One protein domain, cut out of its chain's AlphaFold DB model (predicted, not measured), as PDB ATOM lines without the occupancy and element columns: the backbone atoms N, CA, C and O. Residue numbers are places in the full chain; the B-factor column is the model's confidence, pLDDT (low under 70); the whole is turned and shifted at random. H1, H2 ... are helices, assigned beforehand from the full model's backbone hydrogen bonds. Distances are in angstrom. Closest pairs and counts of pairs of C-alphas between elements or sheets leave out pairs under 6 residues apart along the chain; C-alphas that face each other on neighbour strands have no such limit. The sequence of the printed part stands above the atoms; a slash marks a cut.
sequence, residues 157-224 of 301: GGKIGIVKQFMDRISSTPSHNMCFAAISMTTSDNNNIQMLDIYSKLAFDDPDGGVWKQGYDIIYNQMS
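Overview. This is residues 157 to 224 of the 301 residues of the protein "Glyco_hydro_38N domain-containing protein" of Brugia timori (UniProt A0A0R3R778). With little regular structure, this is a flat, open chain: the long helix H1 runs out, the chain folds back through short H2 to H3, which packs on H1, and a long tail without named elements, residues 202 to 224, leads away. The printed part has 68 residues with three named helices, H1, H2, H3, and no named strand; its class is all helix, with 26 residues in named elements. It is extended, with a radius of gyration of the C-alphas of 18.7 A and spans of 56 by 34 by 12 A.

Along the chain. H1, residues 158 to 171, begins at C-alpha 158 (-32.453, 3.993, -6.870) and measures 20.2 A. H2 is residues 180 to 184, 6.3 A. H3, residues 195 to 201, 9.8 A, ends at C-alpha 201 (-20.687, -0.319, -5.539).

Arrangement. H1 touches H3 with residues 160 to 164 alone; the closest C-alphas, of Gly 161 and Ser 200, are 6.6 A apart. They run opposite ways at a steep tilt of 50 degrees. H1 and H2 are close but not clearly touching, the closest C-alphas, of Ser 171 and Ile 183, being 7.0 A apart. H2 and H3 are apart. In H1, H2 and H3 every O i to N i+4 pair is within hydrogen-bond range.

Size, cuts and confidence. The C-alphas farthest apart, of His 176 and Met 223, are 57.6 A apart. Residues 175 to 181 and 218 to 224 stand free. The printed part has no cut, and the links H1 to H2 and H2 to H3 are short. Residues 157 to 165 and 167 to 192 have pLDDT under 70.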
ATOM      1  N   GLY A 157     -30.431   1.710  -3.775       47.75
ATOM      2  CA  GLY A 157     -29.665   2.082  -4.979       47.75
ATOM      3  C   GLY A 157     -30.367   3.027  -5.970       47.75
ATOM      4  O   GLY A 157     -29.698   3.644  -6.799       47.75
ATOM      5  N   GLY A 158     -31.688   3.225  -5.876       53.97
ATOM      6  CA  GLY A 158     -32.453   3.993  -6.870       53.97
ATOM      7  C   GLY A 158     -32.048   5.468  -6.992       53.97
ATOM      8  O   GLY A 158     -31.880   5.968  -8.097       53.97
ATOM      9  N   LYS A 159     -31.840   6.175  -5.874       57.09
ATOM     10  CA  LYS A 159     -31.554   7.624  -5.901       57.09
ATOM     11  C   LYS A 159     -30.129   7.948  -6.367       57.09
ATOM     12  O   LYS A 159     -29.946   8.862  -7.161       57.09
ATOM     13  N   ILE A 160     -29.134   7.180  -5.923       60.31
ATOM     14  CA  ILE A 160     -27.719   7.399  -6.273       60.31
ATOM     15  C   ILE A 160     -27.443   6.968  -7.718       60.31
ATOM     16  O   ILE A 160     -26.745   7.673  -8.442       60.31
ATOM     17  N   GLY A 161     -28.049   5.865  -8.172       62.25
ATOM     18  CA  GLY A 161     -27.965   5.440  -9.570       62.25
ATOM     19  C   GLY A 161     -28.532   6.482 -10.540       62.25
ATOM     20  O   GLY A 161     -27.938   6.718 -11.589       62.25
ATOM     21  N   ILE A 162     -29.624   7.163 -10.167       66.88
ATOM     22  CA  ILE A 162     -30.196   8.269 -10.955       66.88
ATOM     23  C   ILE A 162     -29.226   9.454 -11.025       66.88
ATOM     24  O   ILE A 162     -29.007   9.991 -12.109       66.88
ATOM     25  N   VAL A 163     -28.620   9.847  -9.899       67.06
ATOM     26  CA  VAL A 163     -27.638  10.946  -9.859       67.06
ATOM     27  C   VAL A 163     -26.410  10.611 -10.702       67.06
ATOM     28  O   VAL A 163     -25.987  11.433 -11.507       67.06
ATOM     29  N   LYS A 164     -25.881   9.390 -10.590       66.81
ATOM     30  CA  LYS A 164     -24.761   8.924 -11.414       66.81
ATOM     31  C   LYS A 164     -25.099   8.961 -12.904       66.81
ATOM     32  O   LYS A 164     -24.384   9.586 -13.676       66.81
ATOM     33  N   GLN A 165     -26.250   8.410 -13.289       67.62
ATOM     34  CA  GLN A 165     -26.711   8.437 -14.677       67.62
ATOM     35  C   GLN A 165     -26.902   9.867 -15.211       67.62
ATOM     36  O   GLN A 165     -26.653  10.132 -16.387       67.62
ATOM     37  N   PHE A 166     -27.361  10.794 -14.370       70.88
ATOM     38  CA  PHE A 166     -27.492  12.207 -14.714       70.88
ATOM     39  C   PHE A 166     -26.125  12.878 -14.915       70.88
ATOM     40  O   PHE A 166     -25.925  13.552 -15.925       70.88
ATOM     41  N   MET A 167     -25.166  12.637 -14.016       65.75
ATOM     42  CA  MET A 167     -23.805  13.176 -14.116       65.75
ATOM     43  C   MET A 167     -23.050  12.631 -15.336       65.75
ATOM     44  O   MET A 167     -22.388  13.401 -16.034       65.75
ATOM     45  N   ASP A 168     -23.220  11.346 -15.662       68.38
ATOM     46  CA  ASP A 168     -22.646  10.724 -16.864       68.38
ATOM     47  C   ASP A 168     -23.202  11.360 -18.153       68.38
ATOM     48  O   ASP A 168     -22.477  11.584 -19.125       68.38
ATOM     49  N   ARG A 169     -24.496  11.715 -18.163       67.81
ATOM     50  CA  ARG A 169     -25.138  12.407 -19.297       67.81
ATOM     51  C   ARG A 169     -24.661  13.847 -19.463       67.81
ATOM     52  O   ARG A 169     -24.525  14.297 -20.593       67.81
ATOM     53  N   ILE A 170     -24.406  14.568 -18.372       62.31
ATOM     54  CA  ILE A 170     -23.893  15.949 -18.436       62.31
ATOM     55  C   ILE A 170     -22.418  15.968 -18.844       62.31
ATOM     56  O   ILE A 170     -21.989  16.850 -19.584       62.31
ATOM     57  N   SER A 171     -21.648  14.975 -18.402       58.88
ATOM     58  CA  SER A 171     -20.212  14.889 -18.690       58.88
ATOM     59  C   SER A 171     -19.901  14.425 -20.118       58.88
ATOM     60  O   SER A 171     -18.789  14.632 -20.593       58.88
ATOM     61  N   SER A 172     -20.863  13.821 -20.827       55.81
ATOM     62  CA  SER A 172     -20.652  13.214 -22.153       55.81
ATOM     63  C   SER A 172     -20.815  14.164 -23.350       55.81
ATOM     64  O   SER A 172     -20.706  13.723 -24.493       55.81
ATOM     65  N   THR A 173     -20.976  15.473 -23.136       53.94
ATOM     66  CA  THR A 173     -20.918  16.464 -24.226       53.94
ATOM     67  C   THR A 173     -20.008  17.637 -23.869       53.94
ATOM     68  O   THR A 173     -20.450  18.561 -23.184       53.94
ATOM     69  N   PRO A 174     -18.756  17.673 -24.359       53.44
ATOM     70  CA  PRO A 174     -17.971  18.890 -24.306       53.44
ATOM     71  C   PRO A 174     -18.543  19.857 -25.346       53.44
ATOM     72  O   PRO A 174     -18.319  19.711 -26.547       53.44
ATOM     73  N   SER A 175     -19.294  20.866 -24.898       52.44
ATOM     74  CA  SER A 175     -19.425  22.072 -25.714       52.44
ATOM     75  C   SER A 175     -18.019  22.659 -25.872       52.44
ATOM     76  O   SER A 175     -17.256  22.715 -24.905       52.44
ATOM     77  N   HIS A 176     -17.644  23.045 -27.091       55.22
ATOM     78  CA  HIS A 176     -16.286  23.450 -27.479       55.22
ATOM     79  C   HIS A 176     -15.721  24.704 -26.762       55.22
ATOM     80  O   HIS A 176     -14.743  25.275 -27.224       55.22
ATOM     81  N   ASN A 177     -16.291  25.130 -25.630       61.34
ATOM     82  CA  ASN A 177     -15.851  26.271 -24.825       61.34
ATOM     83  C   ASN A 177     -16.073  26.073 -23.309       61.34
ATOM     84  O   ASN A 177     -16.364  27.029 -22.594       61.34
ATOM     85  N   MET A 178     -15.949  24.851 -22.778       54.75
ATOM     86  CA  MET A 178     -15.881  24.655 -21.322       54.75
ATOM     87  C   MET A 178     -14.432  24.578 -20.838       54.75
ATOM     88  O   MET A 178     -13.617  23.837 -21.384       54.75
ATOM     89  N   CYS A 179     -14.119  25.358 -19.798       60.81
ATOM     90  CA  CYS A 179     -12.825  25.352 -19.124       60.81
ATOM     91  C   CYS A 179     -12.448  23.920 -18.699       60.81
ATOM     92  O   CYS A 179     -13.232  23.233 -18.042       60.81
ATOM     93  N   PHE A 180     -11.233  23.492 -19.055       58.53
ATOM     94  CA  PHE A 180     -10.681  22.149 -18.818       58.53
ATOM     95  C   PHE A 180     -10.822  21.667 -17.359       58.53
ATOM     96  O   PHE A 180     -10.999  20.475 -17.108       58.53
ATOM     97  N   ALA A 181     -10.835  22.599 -16.399       59.41
ATOM     98  CA  ALA A 181     -10.991  22.318 -14.974       59.41
ATOM     99  C   ALA A 181     -12.311  21.604 -14.614       59.41
ATOM    100  O   ALA A 181     -12.319  20.776 -13.710       59.41
ATOM    101  N   ALA A 182     -13.412  21.872 -15.325       57.56
ATOM    102  CA  ALA A 182     -14.706  21.245 -15.033       57.56
ATOM    103  C   ALA A 182     -14.799  19.800 -15.559       57.56
ATOM    104  O   ALA A 182     -15.402  18.948 -14.914       57.56
ATOM    105  N   ILE A 183     -14.173  19.513 -16.705       56.19
ATOM    106  CA  ILE A 183     -14.166  18.177 -17.331       56.19
ATOM    107  C   ILE A 183     -13.232  17.233 -16.560       56.19
ATOM    108  O   ILE A 183     -13.571  16.077 -16.325       56.19
ATOM    109  N   SER A 184     -12.095  17.740 -16.075       55.69
ATOM    110  CA  SER A 184     -11.162  16.959 -15.252       55.69
ATOM    111  C   SER A 184     -11.763  16.473 -13.925       55.69
ATOM    112  O   SER A 184     -11.256  15.506 -13.363       55.69
ATOM    113  N   MET A 185     -12.810  17.127 -13.406       55.94
ATOM    114  CA  MET A 185     -13.483  16.723 -12.162       55.94
ATOM    115  C   MET A 185     -14.502  15.594 -12.354       55.94
ATOM    116  O   MET A 185     -14.912  14.968 -11.376       55.94
ATOM    117  N   THR A 186     -14.918  15.330 -13.593       54.81
ATOM    118  CA  THR A 186     -15.903  14.289 -13.915       54.81
ATOM    119  C   THR A 186     -15.277  13.059 -14.559       54.81
ATOM    120  O   THR A 186     -15.857  11.977 -14.512       54.81
ATOM    121  N   THR A 187     -14.076  13.185 -15.123       56.62
ATOM    122  CA  THR A 187     -13.333  12.052 -15.674       56.62
ATOM    123  C   THR A 187     -12.582  11.307 -14.577       56.62
ATOM    124  O   THR A 187     -11.691  11.862 -13.934       56.62
ATOM    125  N   SER A 188     -12.907  10.026 -14.398       55.88
ATOM    126  CA  SER A 188     -12.083   9.097 -13.626       55.88
ATOM    127  C   SER A 188     -10.715   8.977 -14.301       55.88
ATOM    128  O   SER A 188     -10.585   8.319 -15.329       55.88
ATOM    129  N   ASP A 189      -9.691   9.600 -13.726       61.38
ATOM    130  CA  ASP A 189      -8.320   9.138 -13.935       61.38
ATOM    131  C   ASP A 189      -8.181   7.768 -13.246       61.38
ATOM    132  O   ASP A 189      -8.793   7.533 -12.202       61.38
ATOM    133  N   ASN A 190      -7.402   6.850 -13.815       62.38
ATOM    134  CA  ASN A 190      -7.231   5.487 -13.292       62.38
ATOM    135  C   ASN A 190      -6.595   5.456 -11.888       62.38
ATOM    136  O   ASN A 190      -6.628   4.421 -11.226       62.38
ATOM    137  N   ASN A 191      -6.045   6.584 -11.429       65.19
ATOM    138  CA  ASN A 191      -5.453   6.753 -10.103       65.19
ATOM    139  C   ASN A 191      -6.369   7.473  -9.099       65.19
ATOM    140  O   ASN A 191      -5.983   7.641  -7.943       65.19
ATOM    141  N   ASN A 192      -7.568   7.896  -9.513       69.44
ATOM    142  CA  ASN A 192      -8.462   8.692  -8.677       69.44
ATOM    143  C   ASN A 192      -9.638   7.863  -8.160       69.44
ATOM    144  O   ASN A 192     -10.331   7.169  -8.901       69.44
ATOM    145  N   ILE A 193      -9.897   7.984  -6.859       79.44
ATOM    146  CA  ILE A 193     -11.087   7.422  -6.232       79.44
ATOM    147  C   ILE A 193     -12.247   8.404  -6.412       79.44
ATOM    148  O   ILE A 193     -12.275   9.464  -5.790       79.44
ATOM    149  N   GLN A 194     -13.233   8.034  -7.231       82.12
ATOM    150  CA  GLN A 194     -14.495   8.766  -7.327       82.12
ATOM    151  C   GLN A 194     -15.522   8.179  -6.342       82.12
ATOM    152  O   GLN A 194     -16.022   7.065  -6.513       82.12
ATOM    153  N   MET A 195     -15.863   8.948  -5.304       82.56
ATOM    154  CA  MET A 195     -16.831   8.568  -4.271       82.56
ATOM    155  C   MET A 195     -18.212   8.187  -4.819       82.56
ATOM    156  O   MET A 195     -18.823   7.268  -4.286       82.56
ATOM    157  N   LEU A 196     -18.704   8.807  -5.894       81.56
ATOM    158  CA  LEU A 196     -19.983   8.440  -6.513       81.56
ATOM    159  C   LEU A 196     -19.945   7.030  -7.126       81.56
ATOM    160  O   LEU A 196     -20.916   6.276  -7.031       81.56
ATOM    161  N   ASP A 197     -18.805   6.643  -7.700       82.44
ATOM    162  CA  ASP A 197     -18.590   5.282  -8.185       82.44
ATOM    163  C   ASP A 197     -18.530   4.289  -7.032       82.44
ATOM    164  O   ASP A 197     -19.161   3.233  -7.110       82.44
ATOM    165  N   ILE A 198     -17.829   4.639  -5.951       83.38
ATOM    166  CA  ILE A 198     -17.787   3.833  -4.726       83.38
ATOM    167  C   ILE A 198     -19.192   3.657  -4.149       83.38
ATOM    168  O   ILE A 198     -19.607   2.529  -3.902       83.38
ATOM    169  N   TYR A 199     -19.962   4.734  -4.007       85.12
ATOM    170  CA  TYR A 199     -21.326   4.686  -3.478       85.12
ATOM    171  C   TYR A 199     -22.245   3.797  -4.319       85.12
ATOM    172  O   TYR A 199     -23.142   3.162  -3.778       85.12
ATOM    173  N   SER A 200     -22.029   3.714  -5.635       83.50
ATOM    174  CA  SER A 200     -22.790   2.793  -6.491       83.50
ATOM    175  C   SER A 200     -22.408   1.315  -6.323       83.50
ATOM    176  O   SER A 200     -23.154   0.446  -6.769       83.50
ATOM    177  N   LYS A 201     -21.249   1.030  -5.714       85.69
ATOM    178  CA  LYS A 201     -20.687  -0.319  -5.539       85.69
ATOM    179  C   LYS A 201     -20.815  -0.851  -4.108       85.69
ATOM    180  O   LYS A 201     -20.862  -2.064  -3.936       85.69
ATOM    181  N   LEU A 202     -20.822   0.019  -3.099       87.06
ATOM    182  CA  LEU A 202     -20.915  -0.384  -1.695       87.06
ATOM    183  C   LEU A 202     -22.303  -0.947  -1.358       87.06
ATOM    184  O   LEU A 202     -23.323  -0.410  -1.789       87.06
ATOM    185  N   ALA A 203     -22.330  -2.013  -0.555       89.19
ATOM    186  CA  ALA A 203     -23.564  -2.627  -0.065       89.19
ATOM    187  C   ALA A 203     -24.194  -1.849   1.105       89.19
ATOM    188  O   ALA A 203     -25.411  -1.903   1.273       89.19
ATOM    189  N   PHE A 204     -23.378  -1.102   1.863       90.75
ATOM    190  CA  PHE A 204     -23.780  -0.364   3.073       90.75
ATOM    191  C   PHE A 204     -24.473  -1.246   4.121       90.75
ATOM    192  O   PHE A 204     -25.378  -0.802   4.826       90.75
ATOM    193  N   ASP A 205     -24.070  -2.508   4.194       88.69
ATOM    194  CA  ASP A 205     -24.411  -3.393   5.289       88.69
ATOM    195  C   ASP A 205     -23.772  -2.907   6.600       88.69
ATOM    196  O   ASP A 205     -22.702  -2.303   6.599       88.69
ATOM    197  N   ASP A 206     -24.448  -3.169   7.721       92.56
ATOM    198  CA  ASP A 206     -23.994  -2.829   9.080       92.56
ATOM    199  C   ASP A 206     -23.784  -4.112   9.914       92.56
ATOM    200  O   ASP A 206     -24.544  -4.390  10.847       92.56
ATOM    201  N   PRO A 207     -22.844  -4.996   9.519       94.38
ATOM    202  CA  PRO A 207     -22.513  -6.180  10.301       94.38
ATOM    203  C   PRO A 207     -21.711  -5.801  11.557       94.38
ATOM    204  O   PRO A 207     -20.926  -4.858  11.542       94.38
ATOM    205  N   ASP A 208     -21.848  -6.573  12.640       94.31
ATOM    206  CA  ASP A 208     -21.014  -6.380  13.836       94.31
ATOM    207  C   ASP A 208     -19.576  -6.863  13.574       94.31
ATOM    208  O   ASP A 208     -19.327  -8.065  13.464       94.31
ATOM    209  N   GLY A 209     -18.632  -5.921  13.500       95.25
ATOM    210  CA  GLY A 209     -17.203  -6.174  13.282       95.25
ATOM    211  C   GLY A 209     -16.411  -6.643  14.512       95.25
ATOM    212  O   GLY A 209     -15.187  -6.742  14.450       95.25
ATOM    213  N   GLY A 210     -17.066  -6.909  15.648       96.31
ATOM    214  CA  GLY A 210     -16.407  -7.371  16.871       96.31
ATOM    215  C   GLY A 210     -15.935  -6.216  17.756       96.31
ATOM    216  O   GLY A 210     -16.744  -5.376  18.162       96.31
ATOM    217  N   VAL A 211     -14.643  -6.185  18.112       96.44
ATOM    218  CA  VAL A 211     -14.063  -5.093  18.927       96.44
ATOM    219  C   VAL A 211     -14.028  -3.773  18.157       96.44
ATOM    220  O   VAL A 211     -14.299  -2.718  18.728       96.44
ATOM    221  N   TRP A 212     -13.770  -3.832  16.847       96.19
ATOM    222  CA  TRP A 212     -13.941  -2.710  15.935       96.19
ATOM    223  C   TRP A 212     -15.303  -2.831  15.251       96.19
ATOM    224  O   TRP A 212     -15.454  -3.500  14.235       96.19
ATOM    225  N   LYS A 213     -16.311  -2.170  15.826       94.69
ATOM    226  CA  LYS A 213     -17.724  -2.396  15.487       94.69
ATOM    227  C   LYS A 213     -18.092  -2.231  14.015       94.69
ATOM    228  O   LYS A 213     -18.934  -2.974  13.538       94.69
ATOM    229  N   GLN A 214     -17.455  -1.297  13.318       95.12
ATOM    230  CA  GLN A 214     -17.742  -0.970  11.916       95.12
ATOM    231  C   GLN A 214     -16.656  -1.483  10.957       95.12
ATOM    232  O   GLN A 214     -16.542  -1.003   9.832       95.12
ATOM    233  N   GLY A 215     -15.806  -2.399  11.420       94.44
ATOM    234  CA  GLY A 215     -14.722  -2.954  10.624       94.44
ATOM    235  C   GLY A 215     -14.637  -4.462  10.762       94.44
ATOM    236  O   GLY A 215     -15.636  -5.168  10.670       94.44
ATOM    237  N   TYR A 216     -13.417  -4.955  10.921       95.50
ATOM    238  CA  TYR A 216     -13.116  -6.380  10.984       95.50
ATOM    239  C   TYR A 216     -11.868  -6.622  11.835       95.50
ATOM    240  O   TYR A 216     -11.111  -5.694  12.130       95.50
ATOM    241  N   ASP A 217     -11.630  -7.879  12.204       96.44
ATOM    242  CA  ASP A 217     -10.445  -8.260  12.969       96.44
ATOM    243  C   ASP A 217      -9.159  -7.984  12.177       96.44
ATOM    244  O   ASP A 217      -8.885  -8.588  11.135       96.44
ATOM    245  N   ILE A 218      -8.347  -7.059  12.690       95.00
ATOM    246  CA  ILE A 218      -7.070  -6.687  12.082       95.00
ATOM    247  C   ILE A 218      -6.012  -7.714  12.486       95.00
ATOM    248  O   ILE A 218      -5.600  -7.785  13.644       95.00
ATOM    249  N   ILE A 219      -5.522  -8.476  11.510       94.06
ATOM    250  CA  ILE A 219      -4.466  -9.475  11.703       94.06
ATOM    251  C   ILE A 219      -3.193  -8.983  11.018       94.06
ATOM    252  O   ILE A 219      -3.187  -8.710   9.819       94.06
ATOM    253  N   TYR A 220      -2.090  -8.912  11.762       91.56
ATOM    254  CA  TYR A 220      -0.777  -8.572  11.217       91.56
ATOM    255  C   TYR A 220       0.257  -9.650  11.546       91.56
ATOM    256  O   TYR A 220       0.229 -10.285  12.601       91.56
ATOM    257  N   ASN A 221       1.197  -9.867  10.626       92.56
ATOM    258  CA  ASN A 221       2.264 -10.843  10.809       92.56
ATOM    259  C   ASN A 221       3.433 -10.212  11.581       92.56
ATOM    260  O   ASN A 221       4.119  -9.332  11.061       92.56
ATOM    261  N   GLN A 222       3.698 -10.702  12.794       89.50
ATOM    262  CA  GLN A 222       4.771 -10.191  13.655       89.50
ATOM    263  C   GLN A 222       6.160 -10.253  12.994       89.50
ATOM    264  O   GLN A 222       6.925  -9.300  13.101       89.50
ATOM    265  N   MET A 223       6.470 -11.324  12.253       89.50
ATOM    266  CA  MET A 223       7.748 -11.474  11.537       89.50
ATOM    267  C   MET A 223       7.881 -10.494  10.367       89.50
ATOM    268  O   MET A 223       8.986 -10.087  10.019       89.50
ATOM    269  N   SER A 224       6.777 -10.126   9.717       88.00
ATOM    270  CA  SER A 224       6.793  -9.079   8.691       88.00
ATOM    271  C   SER A 224       7.007  -7.709   9.323       88.00
ATOM    272  O   SER A 224       7.897  -6.995   8.887       88.00
TER     273      SER A 224